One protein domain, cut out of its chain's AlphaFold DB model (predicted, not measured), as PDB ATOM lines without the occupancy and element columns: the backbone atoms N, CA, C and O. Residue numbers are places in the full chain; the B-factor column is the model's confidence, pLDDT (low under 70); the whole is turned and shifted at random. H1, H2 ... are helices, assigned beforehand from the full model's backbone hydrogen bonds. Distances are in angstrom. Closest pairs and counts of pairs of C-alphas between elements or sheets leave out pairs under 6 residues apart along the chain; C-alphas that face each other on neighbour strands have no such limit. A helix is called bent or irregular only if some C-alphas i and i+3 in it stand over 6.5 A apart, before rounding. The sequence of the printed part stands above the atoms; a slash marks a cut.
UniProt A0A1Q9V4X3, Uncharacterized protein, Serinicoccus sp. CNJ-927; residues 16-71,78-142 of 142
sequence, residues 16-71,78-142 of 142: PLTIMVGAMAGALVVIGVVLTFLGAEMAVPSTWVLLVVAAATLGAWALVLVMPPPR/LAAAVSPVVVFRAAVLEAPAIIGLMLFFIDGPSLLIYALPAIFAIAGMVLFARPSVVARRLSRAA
ATOM      1  N   PRO A  16       1.105  37.016  33.012       85.62
ATOM      2  CA  PRO A  16       1.634  37.968  32.031       85.62
ATOM      3  C   PRO A  16       3.005  38.534  32.425       85.62
ATOM      4  O   PRO A  16       3.917  38.559  31.604       85.62
ATOM      5  N   LEU A  17       3.196  38.901  33.698       83.75
ATOM      6  CA  LEU A  17       4.490  39.383  34.204       83.75
ATOM      7  C   LEU A  17       5.562  38.291  34.162       83.75
ATOM      8  O   LEU A  17       6.720  38.562  33.864       83.75
ATOM      9  N   THR A  18       5.174  37.046  34.442       85.50
ATOM     10  CA  THR A  18       6.089  35.899  34.378       85.50
ATOM     11  C   THR A  18       6.534  35.635  32.941       85.50
ATOM     12  O   THR A  18       7.719  35.415  32.706       85.50
ATOM     13  N   ILE A  19       5.604  35.703  31.983       88.06
ATOM     14  CA  ILE A  19       5.897  35.575  30.550       88.06
ATOM     15  C   ILE A  19       6.820  36.708  30.101       88.06
ATOM     16  O   ILE A  19       7.808  36.438  29.434       88.06
ATOM     17  N   MET A  20       6.544  37.948  30.507       91.44
ATOM     18  CA  MET A  20       7.361  39.111  30.162       91.44
ATOM     19  C   MET A  20       8.805  38.974  30.666       91.44
ATOM     20  O   MET A  20       9.733  39.096  29.874       91.44
ATOM     21  N   VAL A  21       9.015  38.661  31.952       87.56
ATOM     22  CA  VAL A  21      10.372  38.458  32.504       87.56
ATOM     23  C   VAL A  21      11.063  37.265  31.838       87.56
ATOM     24  O   VAL A  21      12.261  37.311  31.569       87.56
ATOM     25  N   GLY A  22      10.312  36.200  31.535       87.31
ATOM     26  CA  GLY A  22      10.824  35.061  30.776       87.31
ATOM     27  C   GLY A  22      11.253  35.439  29.355       87.31
ATOM     28  O   GLY A  22      12.300  34.989  28.903       87.31
ATOM     29  N   ALA A  23      10.484  36.288  28.674       91.56
ATOM     30  CA  ALA A  23      10.798  36.783  27.339       91.56
ATOM     31  C   ALA A  23      12.032  37.695  27.341       91.56
ATOM     32  O   ALA A  23      12.870  37.556  26.461       91.56
ATOM     33  N   MET A  24      12.176  38.559  28.349       91.88
ATOM     34  CA  MET A  24      13.363  39.396  28.575       91.88
ATOM     35  C   MET A  24      14.628  38.537  28.741       91.88
ATOM     36  O   MET A  24      15.550  38.598  27.929       91.88
ATOM     37  N   ALA A  25      14.612  37.598  29.694       90.94
ATOM     38  CA  ALA A  25      15.715  36.653  29.880       90.94
ATOM     39  C   ALA A  25      16.004  35.822  28.614       90.94
ATOM     40  O   ALA A  25      17.161  35.603  28.260       90.94
ATOM     41  N   GLY A  26      14.956  35.368  27.921       91.50
ATOM     42  CA  GLY A  26      15.076  34.624  26.670       91.50
ATOM     43  C   GLY A  26      15.697  35.452  25.546       91.50
ATOM     44  O   GLY A  26      16.552  34.942  24.824       91.50
ATOM     45  N   ALA A  27      15.333  36.730  25.426       94.12
ATOM     46  CA  ALA A  27      15.901  37.642  24.439       94.12
ATOM     47  C   ALA A  27      17.412  37.801  24.633       94.12
ATOM     48  O   ALA A  27      18.147  37.760  23.648       94.12
ATOM     49  N   LEU A  28      17.892  37.880  25.880       95.00
ATOM     50  CA  LEU A  28      19.331  37.925  26.153       95.00
ATOM     51  C   LEU A  28      20.061  36.671  25.641       95.00
ATOM     52  O   LEU A  28      21.120  36.747  25.018       95.00
ATOM     53  N   VAL A  29      19.471  35.494  25.847       95.94
ATOM     54  CA  VAL A  29      20.042  34.241  25.334       95.94
ATOM     55  C   VAL A  29      20.066  34.240  23.805       95.94
ATOM     56  O   VAL A  29      21.092  33.920  23.209       95.94
ATOM     57  N   VAL A  30      18.961  34.636  23.166       97.06
ATOM     58  CA  VAL A  30      18.857  34.698  21.700       97.06
ATOM     59  C   VAL A  30      19.890  35.661  21.115       97.06
ATOM     60  O   VAL A  30      20.549  35.308  20.143       97.06
ATOM     61  N   ILE A  31      20.087  36.836  21.719       95.44
ATOM     62  CA  ILE A  31      21.120  37.788  21.289       95.44
ATOM     63  C   ILE A  31      22.507  37.145  21.374       95.44
ATOM     64  O   ILE A  31      23.250  37.202  20.400       95.44
ATOM     65  N   GLY A  32      22.849  36.478  22.481       93.56
ATOM     66  CA  GLY A  32      24.139  35.788  22.611       93.56
ATOM     67  C   GLY A  32      24.362  34.716  21.536       93.56
ATOM     68  O   GLY A  32      25.450  34.616  20.965       93.56
ATOM     69  N   VAL A  33      23.313  33.959  21.199       95.75
ATOM     70  CA  VAL A  33      23.340  32.981  20.100       95.75
ATOM     71  C   VAL A  33      23.574  33.675  18.756       95.75
ATOM     72  O   VAL A  33      24.451  33.259  18.002       95.75
ATOM     73  N   VAL A  34      22.848  34.757  18.470       95.75
ATOM     74  CA  VAL A  34      23.021  35.542  17.237       95.75
ATOM     75  C   VAL A  34      24.438  36.102  17.132       95.75
ATOM     76  O   VAL A  34      25.061  35.960  16.085       95.75
ATOM     77  N   LEU A  35      24.984  36.673  18.210       93.38
ATOM     78  CA  LEU A  35      26.360  37.177  18.237       93.38
ATOM     79  C   LEU A  35      27.373  36.070  17.924       93.38
ATOM     80  O   LEU A  35      28.305  36.295  17.158       93.38
ATOM     81  N   THR A  36      27.155  34.860  18.443       92.19
ATOM     82  CA  THR A  36      28.006  33.698  18.138       92.19
ATOM     83  C   THR A  36      27.994  33.378  16.638       92.19
ATOM     84  O   THR A  36      29.050  33.180  16.042       92.19
ATOM     85  N   PHE A  37      26.822  33.397  15.993       94.19
ATOM     86  CA  PHE A  37      26.714  33.208  14.538       94.19
ATOM     87  C   PHE A  37      27.313  34.361  13.721       94.19
ATOM     88  O   PHE A  37      27.752  34.139  12.595       94.19
ATOM     89  N   LEU A  38      27.365  35.571  14.281       91.31
ATOM     90  CA  LEU A  38      28.024  36.732  13.675       91.31
ATOM     91  C   LEU A  38      29.556  36.708  13.823       91.31
ATOM     92  O   LEU A  38      30.215  37.655  13.401       91.31
ATOM     93  N   GLY A  39      30.129  35.643  14.393       89.06
ATOM     94  CA  GLY A  39      31.573  35.503  14.564       89.06
ATOM     95  C   GLY A  39      32.112  36.176  15.824       89.06
ATOM     96  O   GLY A  39      33.289  36.515  15.869       89.06
ATOM     97  N   ALA A  40      31.274  36.391  16.842       90.06
ATOM     98  CA  ALA A  40      31.756  36.812  18.153       90.06
ATOM     99  C   ALA A  40      32.707  35.763  18.743       90.06
ATOM    100  O   ALA A  40      32.377  34.576  18.818       90.06
ATOM    101  N   GLU A  41      33.861  36.209  19.227       90.31
ATOM    102  CA  GLU A  41      34.893  35.331  19.772       90.31
ATOM    103  C   GLU A  41      34.968  35.435  21.297       90.31
ATOM    104  O   GLU A  41      34.668  36.467  21.899       90.31
ATOM    105  N   MET A  42      35.441  34.374  21.952       86.31
ATOM    106  CA  MET A  42      35.771  34.396  23.383       86.31
ATOM    107  C   MET A  42      37.163  35.002  23.612       86.31
ATOM    108  O   MET A  42      38.037  34.390  24.223       86.31
ATOM    109  N   ALA A  43      37.372  36.211  23.095       87.62
ATOM    110  CA  ALA A  43      38.586  36.986  23.308       87.62
ATOM    111  C   ALA A  43      38.478  37.802  24.598       87.62
ATOM    112  O   ALA A  43      37.396  38.277  24.943       87.62
ATOM    113  N   VAL A  44      39.587  37.995  25.312       87.44
ATOM    114  CA  VAL A  44      39.600  38.868  26.494       87.44
ATOM    115  C   VAL A  44      39.519  40.324  26.018       87.44
ATOM    116  O   VAL A  44      40.416  40.758  25.295       87.44
ATOM    117  N   PRO A  45      38.460  41.069  26.382       89.62
ATOM    118  CA  PRO A  45      38.316  42.461  25.977       89.62
ATOM    119  C   PRO A  45      39.251  43.372  26.776       89.62
ATOM    120  O   PRO A  45      39.892  42.941  27.742       89.62
ATOM    121  N   SER A  46      39.331  44.645  26.387       92.06
ATOM    122  CA  SER A  46      40.210  45.591  27.068       92.06
ATOM    123  C   SER A  46      39.846  45.745  28.553       92.06
ATOM    124  O   SER A  46      38.680  45.674  28.959       92.06
ATOM    125  N   THR A  47      40.853  45.982  29.402       92.19
ATOM    126  CA  THR A  47      40.659  46.109  30.858       92.19
ATOM    127  C   THR A  47      39.632  47.185  31.210       92.19
ATOM    128  O   THR A  47      38.846  47.012  32.139       92.19
ATOM    129  N   TRP A  48      39.599  48.286  30.455       92.88
ATOM    130  CA  TRP A  48      38.628  49.358  30.660       92.88
ATOM    131  C   TRP A  48      37.188  48.888  30.421       92.88
ATOM    132  O   TRP A  48      36.316  49.149  31.250       92.88
ATOM    133  N   VAL A  49      36.940  48.132  29.349       93.12
ATOM    134  CA  VAL A  49      35.616  47.558  29.067       93.12
ATOM    135  C   VAL A  49      35.182  46.597  30.167       93.12
ATOM    136  O   VAL A  49      34.042  46.677  30.626       93.12
ATOM    137  N   LEU A  50      36.089  45.748  30.657       91.56
ATOM    138  CA  LEU A  50      35.799  44.862  31.787       91.56
ATOM    139  C   LEU A  50      35.403  45.646  33.043       91.56
ATOM    140  O   LEU A  50      34.443  45.268  33.713       91.56
ATOM    141  N   LEU A  51      36.094  46.749  33.346       94.38
ATOM    142  CA  LEU A  51      35.761  47.609  34.485       94.38
ATOM    143  C   LEU A  51      34.383  48.258  34.329       94.38
ATOM    144  O   LEU A  51      33.612  48.263  35.287       94.38
ATOM    145  N   VAL A  52      34.046  48.755  33.135       95.00
ATOM    146  CA  VAL A  52      32.726  49.345  32.853       95.00
ATOM    147  C   VAL A  52      31.620  48.305  33.025       95.00
ATOM    148  O   VAL A  52      30.643  48.554  33.731       95.00
ATOM    149  N   VAL A  53      31.786  47.121  32.433       94.44
ATOM    150  CA  VAL A  53      30.816  46.021  32.525       94.44
ATOM    151  C   VAL A  53      30.658  45.545  33.970       94.44
ATOM    152  O   VAL A  53      29.531  45.360  34.440       94.44
ATOM    153  N   ALA A  54      31.762  45.390  34.704       93.69
ATOM    154  CA  ALA A  54      31.736  44.999  36.108       93.69
ATOM    155  C   ALA A  54      31.030  46.054  36.971       93.69
ATOM    156  O   ALA A  54      30.129  45.712  37.737       93.69
ATOM    157  N   ALA A  55      31.377  47.334  36.812       96.00
ATOM    158  CA  ALA A  55      30.759  48.431  37.550       96.00
ATOM    159  C   ALA A  55      29.255  48.538  37.263       96.00
ATOM    160  O   ALA A  55      28.463  48.654  38.200       96.00
ATOM    161  N   ALA A  56      28.844  48.430  35.997       95.50
ATOM    162  CA  ALA A  56      27.435  48.443  35.612       95.50
ATOM    163  C   ALA A  56      26.671  47.256  36.217       95.50
ATOM    164  O   ALA A  56      25.594  47.437  36.784       95.50
ATOM    165  N   THR A  57      27.244  46.049  36.150       95.00
ATOM    166  CA  THR A  57      26.618  44.825  36.677       95.00
ATOM    167  C   THR A  57      26.448  44.890  38.192       95.00
ATOM    168  O   THR A  57      25.352  44.653  38.707       95.00
ATOM    169  N   LEU A  58      27.508  45.264  38.912       95.81
ATOM    170  CA  LEU A  58      27.473  45.429  40.366       95.81
ATOM    171  C   LEU A  58      26.516  46.551  40.777       95.81
ATOM    172  O   LEU A  58      25.737  46.373  41.712       95.81
ATOM    173  N   GLY A  59      26.530  47.676  40.058       95.81
ATOM    174  CA  GLY A  59      25.623  48.799  40.283       95.81
ATOM    175  C   GLY A  59      24.158  48.403  40.111       95.81
ATOM    176  O   GLY A  59      23.345  48.677  40.990       95.81
ATOM    177  N   ALA A  60      23.820  47.686  39.037       93.88
ATOM    178  CA  ALA A  60      22.467  47.184  38.798       93.88
ATOM    179  C   ALA A  60      21.989  46.255  39.924       93.88
ATOM    180  O   ALA A  60      20.875  46.406  40.434       93.88
ATOM    181  N   TRP A  61      22.843  45.329  40.362       94.00
ATOM    182  CA  TRP A  61      22.535  44.436  41.477       94.00
ATOM    183  C   TRP A  61      22.363  45.192  42.795       94.00
ATOM    184  O   TRP A  61      21.385  44.960  43.506       94.00
ATOM    185  N   ALA A  62      23.261  46.128  43.107       93.38
ATOM    186  CA  ALA A  62      23.163  46.957  44.304       93.38
ATOM    187  C   ALA A  62      21.862  47.775  44.317       93.38
ATOM    188  O   ALA A  62      21.151  47.786  45.322       93.38
ATOM    189  N   LEU A  63      21.500  48.388  43.185       92.31
ATOM    190  CA  LEU A  63      20.249  49.133  43.036       92.31
ATOM    191  C   LEU A  63      19.033  48.247  43.303       92.31
ATOM    192  O   LEU A  63      18.162  48.625  44.083       92.31
ATOM    193  N   VAL A  64      18.987  47.049  42.714       89.38
ATOM    194  CA  VAL A  64      17.878  46.100  42.907       89.38
ATOM    195  C   VAL A  64      17.789  45.611  44.358       89.38
ATOM    196  O   VAL A  64      16.680  45.427  44.866       89.38
ATOM    197  N   LEU A  65      18.929  45.427  45.030       87.38
ATOM    198  CA  LEU A  65      19.001  44.992  46.429       87.38
ATOM    199  C   LEU A  65      18.513  46.061  47.412       87.38
ATOM    200  O   LEU A  65      17.806  45.726  48.362       87.38
ATOM    201  N   VAL A  66      18.873  47.327  47.188       88.56
ATOM    202  CA  VAL A  66      18.492  48.456  48.059       88.56
ATOM    203  C   VAL A  66      17.069  48.945  47.763       88.56
ATOM    204  O   VAL A  66      16.455  49.630  48.581       88.56
ATOM    205  N   MET A  67      16.510  48.570  46.610       82.88
ATOM    206  CA  MET A  67      15.189  49.009  46.183       82.88
ATOM    207  C   MET A  67      14.099  48.608  47.200       82.88
ATOM    208  O   MET A  67      13.919  47.411  47.469       82.88
ATOM    209  N   PRO A  68      13.330  49.577  47.734       70.12
ATOM    210  CA  PRO A  68      12.343  49.310  48.771       70.12
ATOM    211  C   PRO A  68      11.267  48.316  48.303       70.12
ATOM    212  O   PRO A  68      10.961  48.236  47.106       70.12
ATOM    213  N   PRO A  69      10.682  47.533  49.229       66.31
ATOM    214  CA  PRO A  69       9.598  46.625  48.892       66.31
ATOM    215  C   PRO A  69       8.398  47.415  48.339       66.31
ATOM    216  O   PRO A  69       8.167  48.552  48.764       66.31
ATOM    217  N   PRO A  70       7.625  46.830  47.403       65.94
ATOM    218  CA  PRO A  70       6.443  47.492  46.875       65.94
ATOM    219  C   PRO A  70       5.483  47.815  48.026       65.94
ATOM    220  O   PRO A  70       5.244  46.971  48.887       65.94
ATOM    221  N   ARG A  71       4.931  49.029  48.045       66.19
ATOM    222  CA  ARG A  71       3.830  49.401  48.939       66.19
ATOM    223  C   ARG A  71       2.556  49.349  48.116       66.19
ATOM    224  O   ARG A  71       2.442  50.085  47.140       66.19
ATOM    225  N   LEU A  78      -3.238  43.101  43.596       69.62
ATOM    226  CA  LEU A  78      -1.861  42.656  43.843       69.62
ATOM    227  C   LEU A  78      -0.974  42.812  42.597       69.62
ATOM    228  O   LEU A  78       0.165  43.262  42.703       69.62
ATOM    229  N   ALA A  79      -1.493  42.499  41.404       70.06
ATOM    230  CA  ALA A  79      -0.726  42.653  40.169       70.06
ATOM    231  C   ALA A  79      -0.422  44.123  39.838       70.06
ATOM    232  O   ALA A  79       0.670  44.406  39.350       70.06
ATOM    233  N   ALA A  80      -1.328  45.058  40.145       74.38
ATOM    234  CA  ALA A  80      -1.089  46.488  39.939       74.38
ATOM    235  C   ALA A  80       0.027  47.024  40.853       74.38
ATOM    236  O   ALA A  80       0.814  47.866  40.430       74.38
ATOM    237  N   ALA A  81       0.152  46.492  42.073       75.75
ATOM    238  CA  ALA A  81       1.243  46.836  42.986       75.75
ATOM    239  C   ALA A  81       2.586  46.166  42.614       75.75
ATOM    240  O   ALA A  81       3.651  46.745  42.824       75.75
ATOM    241  N   VAL A  82       2.551  44.945  42.065       77.50
ATOM    242  CA  VAL A  82       3.746  44.140  41.736       77.50
ATOM    243  C   VAL A  82       4.351  44.510  40.379       77.50
ATOM    244  O   VAL A  82       5.576  44.536  40.246       77.50
ATOM    245  N   SER A  83       3.509  44.797  39.382       81.75
ATOM    246  CA  SER A  83       3.901  45.049  37.989       81.75
ATOM    247  C   SER A  83       5.034  46.074  37.830       81.75
ATOM    248  O   SER A  83       6.088  45.691  37.318       81.75
ATOM    249  N   PRO A  84       4.916  47.329  38.320       83.25
ATOM    250  CA  PRO A  84       5.948  48.342  38.090       83.25
ATOM    251  C   PRO A  84       7.289  47.967  38.729       83.25
ATOM    252  O   PRO A  84       8.341  48.232  38.152       83.25
ATOM    253  N   VAL A  85       7.271  47.297  39.885       86.00
ATOM    254  CA  VAL A  85       8.502  46.863  40.561       86.00
ATOM    255  C   VAL A  85       9.175  45.718  39.809       86.00
ATOM    256  O   VAL A  85      10.396  45.720  39.676       86.00
ATOM    257  N   VAL A  86       8.404  44.753  39.301       85.94
ATOM    258  CA  VAL A  86       8.945  43.649  38.494       85.94
ATOM    259  C   VAL A  86       9.555  44.173  37.196       85.94
ATOM    260  O   VAL A  86      10.698  43.830  36.899       85.94
ATOM    261  N   VAL A  87       8.833  45.031  36.466       88.19
ATOM    262  CA  VAL A  87       9.311  45.642  35.214       88.19
ATOM    263  C   VAL A  87      10.593  46.431  35.463       88.19
ATOM    264  O   VAL A  87      11.588  46.222  34.774       88.19
ATOM    265  N   PHE A  88      10.602  47.293  36.483       90.69
ATOM    266  CA  PHE A  88      11.766  48.116  36.793       90.69
ATOM    267  C   PHE A  88      12.983  47.269  37.174       90.69
ATOM    268  O   PHE A  88      14.073  47.487  36.653       90.69
ATOM    269  N   ARG A  89      12.811  46.266  38.046       90.06
ATOM    270  CA  ARG A  89      13.916  45.379  38.438       90.06
ATOM    271  C   ARG A  89      14.463  44.597  37.256       90.06
ATOM    272  O   ARG A  89      15.677  44.491  37.136       90.06
ATOM    273  N   ALA A  90      13.593  44.072  36.394       89.50
ATOM    274  CA  ALA A  90      14.027  43.382  35.186       89.50
ATOM    275  C   ALA A  90      14.834  44.323  34.276       89.50
ATOM    276  O   ALA A  90      15.951  43.980  33.906       89.50
ATOM    277  N   ALA A  91      14.335  45.533  34.012       92.75
ATOM    278  CA  ALA A  91      15.017  46.515  33.167       92.75
ATOM    279  C   ALA A  91      16.385  46.946  33.725       92.75
ATOM    280  O   ALA A  91      17.369  46.989  32.989       92.75
ATOM    281  N   VAL A  92      16.475  47.221  35.032       94.19
ATOM    282  CA  VAL A  92      17.749  47.568  35.686       94.19
ATOM    283  C   VAL A  92      18.754  46.425  35.570       94.19
ATOM    284  O   VAL A  92      19.930  46.674  35.326       94.19
ATOM    285  N   LEU A  93      18.302  45.178  35.719       94.31
ATOM    286  CA  LEU A  93      19.166  44.007  35.608       94.31
ATOM    287  C   LEU A  93      19.616  43.727  34.170       94.31
ATOM    288  O   LEU A  93      20.711  43.206  34.002       94.31
ATOM    289  N   GLU A  94      18.829  44.083  33.151       94.50
ATOM    290  CA  GLU A  94      19.249  43.972  31.744       94.50
ATOM    291  C   GLU A  94      20.210  45.067  31.301       94.50
ATOM    292  O   GLU A  94      21.028  44.826  30.414       94.50
ATOM    293  N   ALA A  95      20.126  46.264  31.888       95.38
ATOM    294  CA  ALA A  95      20.893  47.421  31.437       95.38
ATOM    295  C   ALA A  95      22.406  47.145  31.264       95.38
ATOM    296  O   ALA A  95      22.953  47.541  30.233       95.38
ATOM    297  N   PRO A  96      23.095  46.413  32.167       95.88
ATOM    298  CA  PRO A  96      24.493  46.035  31.967       95.88
ATOM    299  C   PRO A  96      24.732  45.189  30.711       95.88
ATOM    300  O   PRO A  96      25.757  45.353  30.058       95.88
ATOM    301  N   ALA A  97      23.800  44.302  30.347       95.38
ATOM    302  CA  ALA A  97      23.911  43.474  29.147       95.38
ATOM    303  C   ALA A  97      23.722  44.304  27.873       95.38
ATOM    304  O   ALA A  97      24.416  44.077  26.885       95.38
ATOM    305  N   ILE A  98      22.847  45.312  27.913       94.75
ATOM    306  CA  ILE A  98      22.695  46.279  26.818       94.75
ATOM    307  C   ILE A  98      23.959  47.131  26.666       94.75
ATOM    308  O   ILE A  98      24.450  47.294  25.554       94.75
ATOM    309  N   ILE A  99      24.537  47.612  27.769       94.62
ATOM    310  CA  ILE A  99      25.831  48.312  27.746       94.62
ATOM    311  C   ILE A  99      26.914  47.400  27.161       94.62
ATOM    312  O   ILE A  99      27.662  47.825  26.284       94.62
ATOM    313  N   GLY A 100      26.965  46.135  27.589       94.19
ATOM    314  CA  GLY A 100      27.883  45.140  27.039       94.19
ATOM    315  C   GLY A 100      27.697  44.932  25.533       94.19
ATOM    316  O   GLY A 100      28.673  44.886  24.790       94.19
ATOM    317  N   LEU A 101      26.451  44.902  25.056       94.19
ATOM    318  CA  LEU A 101      26.142  44.827  23.627       94.19
ATOM    319  C   LEU A 101      26.631  46.066  22.867       94.19
ATOM    320  O   LEU A 101      27.144  45.936  21.763       94.19
ATOM    321  N   MET A 102      26.508  47.266  23.436       94.44
ATOM    322  CA  MET A 102      27.047  48.480  22.809       94.44
ATOM    323  C   MET A 102      28.579  48.435  22.748       94.44
ATOM    324  O   MET A 102      29.163  48.730  21.709       94.44
ATOM    325  N   LEU A 103      29.226  48.021  23.840       92.94
ATOM    326  CA  LEU A 103      30.684  47.922  23.933       92.94
ATOM    327  C   LEU A 103      31.267  46.851  23.004       92.94
ATOM    328  O   LEU A 103      32.347  47.063  22.460       92.94
ATOM    329  N   PHE A 104      30.535  45.764  22.754       92.62
ATOM    330  CA  PHE A 104      30.877  44.749  21.754       92.62
ATOM    331  C   PHE A 104      31.124  45.355  20.363       92.62
ATOM    332  O   PHE A 104      32.048  44.955  19.661       92.62
ATOM    333  N   PHE A 105      30.338  46.354  19.957       90.44
ATOM    334  CA  PHE A 105      30.529  47.015  18.660       90.44
ATOM    335  C   PHE A 105      31.602  48.114  18.678       90.44
ATOM    336  O   PHE A 105      32.004  48.572  17.611       90.44
ATOM    337  N   ILE A 106      32.055  48.550  19.859       89.81
ATOM    338  CA  ILE A 106      33.009  49.659  20.016       89.81
ATOM    339  C   ILE A 106      34.445  49.151  20.200       89.81
ATOM    340  O   ILE A 106      35.347  49.636  19.525       89.81
ATOM    341  N   ASP A 107      34.665  48.215  21.126       85.25
ATOM    342  CA  ASP A 107      36.007  47.735  21.512       85.25
ATOM    343  C   ASP A 107      36.457  46.537  20.664       85.25
ATOM    344  O   ASP A 107      37.641  46.365  20.390       85.25
ATOM    345  N   GLY A 108      35.501  45.727  20.211       82.88
ATOM    346  CA  GLY A 108      35.746  44.551  19.388       82.88
ATOM    347  C   GLY A 108      34.755  43.428  19.693       82.88
ATOM    348  O   GLY A 108      34.153  43.419  20.772       82.88
ATOM    349  N   PRO A 109      34.596  42.459  18.772       86.62
ATOM    350  CA  PRO A 109      33.542  41.448  18.816       86.62
ATOM    351  C   PRO A 109      33.812  40.334  19.846       86.62
ATOM    352  O   PRO A 109      33.712  39.143  19.553       86.62
ATOM    353  N   SER A 110      34.154  40.706  21.079       92.19
ATOM    354  CA  SER A 110      34.327  39.778  22.191       92.19
ATOM    355  C   SER A 110      32.980  39.444  22.823       92.19
ATOM    356  O   SER A 110      32.339  40.281  23.467       92.19
ATOM    357  N   LEU A 111      32.574  38.180  22.713       91.62
ATOM    358  CA  LEU A 111      31.343  37.673  23.314       91.62
ATOM    359  C   LEU A 111      31.333  37.855  24.841       91.62
ATOM    360  O   LEU A 111      30.265  38.022  25.423       91.62
ATOM    361  N   LEU A 112      32.501  37.882  25.496       92.00
ATOM    362  CA  LEU A 112      32.615  38.065  26.948       92.00
ATOM    363  C   LEU A 112      32.046  39.404  27.429       92.00
ATOM    364  O   LEU A 112      31.464  39.449  28.515       92.00
ATOM    365  N   ILE A 113      32.166  40.462  26.619       93.00
ATOM    366  CA  ILE A 113      31.647  41.801  26.939       93.00
ATOM    367  C   ILE A 113      30.128  41.747  27.158       93.00
ATOM    368  O   ILE A 113      29.596  42.410  28.048       93.00
ATOM    369  N   TYR A 114      29.435  40.928  26.367       94.81
ATOM    370  CA  TYR A 114      27.989  40.756  26.422       94.81
ATOM    371  C   TYR A 114      27.555  39.619  27.359       94.81
ATOM    372  O   TYR A 114      26.651  39.779  28.180       94.81
ATOM    373  N   ALA A 115      28.197  38.456  27.243       93.25
ATOM    374  CA  ALA A 115      27.777  37.235  27.917       93.25
ATOM    375  C   ALA A 115      27.877  37.355  29.439       93.25
ATOM    376  O   ALA A 115      26.979  36.904  30.148       93.25
ATOM    377  N   LEU A 116      28.935  37.994  29.945       93.00
ATOM    378  CA  LEU A 116      29.130  38.162  31.380       93.00
ATOM    379  C   LEU A 116      27.957  38.931  32.026       93.00
ATOM    380  O   LEU A 116      27.280  38.350  32.879       93.00
ATOM    381  N   PRO A 117      27.630  40.173  31.620       94.94
ATOM    382  CA  PRO A 117      26.503  40.891  32.204       94.94
ATOM    383  C   PRO A 117      25.156  40.223  31.900       94.94
ATOM    384  O   PRO A 117      24.278  40.250  32.759       94.94
ATOM    385  N   ALA A 118      24.985  39.567  30.744       94.50
ATOM    386  CA  ALA A 118      23.754  38.839  30.419       94.50
ATOM    387  C   ALA A 118      23.483  37.672  31.384       94.50
ATOM    388  O   ALA A 118      22.356  37.501  31.852       94.50
ATOM    389  N   ILE A 119      24.510  36.901  31.755       95.00
ATOM    390  CA  ILE A 119      24.381  35.817  32.742       95.00
ATOM    391  C   ILE A 119      23.956  36.381  34.104       95.00
ATOM    392  O   ILE A 119      23.030  35.859  34.735       95.00
ATOM    393  N   PHE A 120      24.582  37.475  34.546       94.44
ATOM    394  CA  PHE A 120      24.213  38.137  35.800       94.44
ATOM    395  C   PHE A 120      22.813  38.761  35.753       94.44
ATOM    396  O   PHE A 120      22.114  38.742  36.768       94.44
ATOM    397  N   ALA A 121      22.377  39.269  34.600       93.88
ATOM    398  CA  ALA A 121      21.020  39.764  34.390       93.88
ATOM    399  C   ALA A 121      19.994  38.637  34.564       93.88
ATOM    400  O   ALA A 121      19.063  38.766  35.362       93.88
ATOM    401  N   ILE A 122      20.206  37.497  33.898       92.75
ATOM    402  CA  ILE A 122      19.332  36.317  33.986       92.75
ATOM    403  C   ILE A 122      19.264  35.804  35.430       92.75
ATOM    404  O   ILE A 122      18.173  35.586  35.966       92.75
ATOM    405  N   ALA A 123      20.415  35.663  36.093       92.12
ATOM    406  CA  ALA A 123      20.474  35.256  37.494       92.12
ATOM    407  C   ALA A 123      19.722  36.246  38.400       92.12
ATOM    408  O   ALA A 123      18.895  35.842  39.222       92.12
ATOM    409  N   GLY A 124      19.936  37.549  38.203       88.31
ATOM    410  CA  GLY A 124      19.234  38.597  38.933       88.31
ATOM    411  C   GLY A 124      17.721  38.546  38.716       88.31
ATOM    412  O   GLY A 124      16.955  38.687  39.670       88.31
ATOM    413  N   MET A 125      17.256  38.290  37.491       89.88
ATOM    414  CA  MET A 125      15.823  38.204  37.198       89.88
ATOM    415  C   MET A 125      15.173  37.033  37.928       89.88
ATOM    416  O   MET A 125      14.095  37.183  38.513       89.88
ATOM    417  N   VAL A 126      15.845  35.881  37.948       86.94
ATOM    418  CA  VAL A 126      15.391  34.696  38.683       86.94
ATOM    419  C   VAL A 126      15.297  34.988  40.183       86.94
ATOM    420  O   VAL A 126      14.325  34.577  40.822       86.94
ATOM    421  N   LEU A 127      16.262  35.723  40.738       85.06
ATOM    422  CA  LEU A 127      16.354  35.995  42.175       85.06
ATOM    423  C   LEU A 127      15.465  37.152  42.657       85.06
ATOM    424  O   LEU A 127      14.935  37.088  43.770       85.06
ATOM    425  N   PHE A 128      15.289  38.204  41.856       81.25
ATOM    426  CA  PHE A 128      14.712  39.476  42.314       81.25
ATOM    427  C   PHE A 128      13.498  39.960  41.520       81.25
ATOM    428  O   PHE A 128      12.680  40.700  42.083       81.25
ATOM    429  N   ALA A 129      13.373  39.564  40.249       76.69
ATOM    430  CA  ALA A 129      12.307  40.017  39.350       76.69
ATOM    431  C   ALA A 129      11.194  38.975  39.146       76.69
ATOM    432  O   ALA A 129      10.162  39.287  38.560       76.69
ATOM    433  N   ARG A 130      11.337  37.744  39.662       79.94
ATOM    434  CA  ARG A 130      10.252  36.752  39.616       79.94
ATOM    435  C   ARG A 130       9.000  37.273  40.341       79.94
ATOM    436  O   ARG A 130       9.081  37.552  41.543       79.94
ATOM    437  N   PRO A 131       7.824  37.316  39.681       72.44
ATOM    438  CA  PRO A 131       6.594  37.831  40.291       72.44
ATOM    439  C   PRO A 131       6.215  37.131  41.600       72.44
ATOM    440  O   PRO A 131       5.769  37.777  42.545       72.44
ATOM    441  N   SER A 132       6.474  35.823  41.704       73.38
ATOM    442  CA  SER A 132       6.241  35.034  42.921       73.38
ATOM    443  C   SER A 132       7.134  35.442  44.099       73.38
ATOM    444  O   SER A 132       6.698  35.400  45.250       73.38
ATOM    445  N   VAL A 133       8.373  35.864  43.832       72.69
ATOM    446  CA  VAL A 133       9.309  36.350  44.857       72.69
ATOM    447  C   VAL A 133       8.881  37.730  45.346       72.69
ATOM    448  O   VAL A 133       8.875  37.978  46.552       72.69
ATOM    449  N   VAL A 134       8.474  38.613  44.430       69.00
ATOM    450  CA  VAL A 134       8.008  39.966  44.771       69.00
ATOM    451  C   VAL A 134       6.701  39.912  45.568       69.00
ATOM    452  O   VAL A 134       6.612  40.547  46.619       69.00
ATOM    453  N   ALA A 135       5.738  39.085  45.150       69.88
ATOM    454  CA  ALA A 135       4.477  38.887  45.867       69.88
ATOM    455  C   ALA A 135       4.687  38.360  47.301       69.88
ATOM    456  O   ALA A 135       4.068  38.854  48.241       69.88
ATOM    457  N   ARG A 136       5.617  37.415  47.498       73.75
ATOM    458  CA  ARG A 136       5.949  36.872  48.830       73.75
ATOM    459  C   ARG A 136       6.621  37.898  49.748       73.75
ATOM    460  O   ARG A 136       6.492  37.812  50.966       73.75
ATOM    461  N   ARG A 137       7.382  38.847  49.193       66.31
ATOM    462  CA  ARG A 137       7.992  39.933  49.983       66.31
ATOM    463  C   ARG A 137       6.957  40.978  50.390       66.31
ATOM    464  O   ARG A 137       6.999  41.441  51.521       66.31
ATOM    465  N   LEU A 138       6.010  41.278  49.503       64.75
ATOM    466  CA  LEU A 138       4.846  42.119  49.791       64.75
ATOM    467  C   LEU A 138       4.007  41.566  50.948       64.75
ATOM    468  O   LEU A 138       3.727  42.294  51.890       64.75
ATOM    469  N   SER A 139       3.681  40.270  50.931       63.06
ATOM    470  CA  SER A 139       2.862  39.645  51.981       63.06
ATOM    471  C   SER A 139       3.535  39.574  53.357       63.06
ATOM    472  O   SER A 139       2.873  39.250  54.330       63.06
ATOM    473  N   ARG A 140       4.856  39.781  53.438       66.88
ATOM    474  CA  ARG A 140       5.601  39.859  54.708       66.88
ATOM    475  C   ARG A 140       5.759  41.290  55.224       66.88
ATOM    476  O   ARG A 140       6.177  41.461  56.361       66.88
ATOM    477  N   ALA A 141       5.543  42.283  54.362       59.19
ATOM    478  CA  ALA A 141       5.719  43.699  54.674       59.19
ATOM    479  C   ALA A 141       4.387  44.428  54.933       59.19
ATOM    480  O   ALA A 141       4.419  45.565  55.399       59.19
ATOM    481  N   ALA A 142       3.260  43.795  54.591       54.19
ATOM    482  CA  ALA A 142       1.906  44.178  54.989       54.19
ATOM    483  C   ALA A 142       1.553  43.535  56.334       54.19
ATOM    484  O   ALA A 142       0.842  44.200  57.114       54.19
TER     485      ALA A 142
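Overview. This is residues 16 to 71 and 78 to 142 of the 142 residues of an uncharacterized protein of Serinicoccus sp. CNJ-927 (UniProt A0A1Q9V4X3). Four long helices form a flattened up-and-down bundle: H3 and H4 run side by side in opposite directions as its core, H1 packs on this pair from one side and H2 from the other, and H1 and H2 do not meet. Short H5 turns off after H4 at one end of the bundle, beside the first residues of H3. The printed part has 121 residues with five named helices, H1 to H5 in chain order, and no named strand; the class is all helix. The whole is compact, with a radius of gyration of the C-alphas of 15.5 A, yet elongated in outline, spanning 49 by 26 by 16 A.

Along the chain. The longest helix, H3, takes residues 78 to 107, from C-alpha 78 at (-1.861, 42.656, 43.843), and measures 44.3 A from first to last C-alpha. It has a kink of 31 degrees near residue 94, and it is irregular, but only just, with C-alphas 81 and 84 7.0 A apart. H4 is residues 111 to 129, 25.0 A long. H1 is residues 16 to 37, 30.9 A long, with C-alpha 16 at (1.634, 37.968, 32.031). H2 is residues 47 to 66, 28.2 A long. H5 is residues 131 to 141, 15.6 A long, ending with C-alpha 141 at (5.719, 43.699, 54.674).

Arrangement. H3 is the hub, touching the four other helices. H3 and H4 form a helical hairpin at a shallow tilt of 9 degrees, opposite ways; their closest C-alphas, of Gly 100 and Tyr 114, are 4.4 A apart. H2 touches H3 at a shallow tilt of 6 degrees, opposite ways, closest at the C-alphas of Ala 56 and Pro 96, 5.3 A. H2 also touches H4, the same way at a shallow tilt of 5 degrees, with the C-alphas of Thr 57 and Pro 117 closest at 6.0 A. H1 touches H4 at a shallow tilt of 12 degrees, opposite ways, closest at the C-alphas of Ala 25 and Ile 122, 5.5 A. H3 touches H1 with residues 83 to 97 alone, the same way at a shallow tilt of 10 degrees; the C-alphas of Val 21 and Ala 90 are closest at 6.7 A. H1 and H2 are apart, as are H2 and H5. H3 touches H5 with residues 78 to 86 alone, at a steep tilt of 53 degrees, closest at the C-alphas of Val 86 and Pro 131, 6.5 A. In H1 and H2 every O i to N i+4 pair is within hydrogen-bond range; the counts are 21 of 26 in H3, 14 of 15 in H4 and 6 of 7 in H5.

Size, cuts and confidence. The C-alphas farthest apart, of Gly 39 and Ala 142, are 50.9 A apart. Residues 72 to 77 are not printed, and C-alphas 71 and 78 are 10.2 A apart across this cut, which falls in the link from H2 to H3. The links H3 to H4 and H4 to H5 are tight, and H1 to H2 is short. Mean pLDDT of the printed part is 87.2; residues 69 to 71, 78, 134 to 135 and 137 to 142 are under 70.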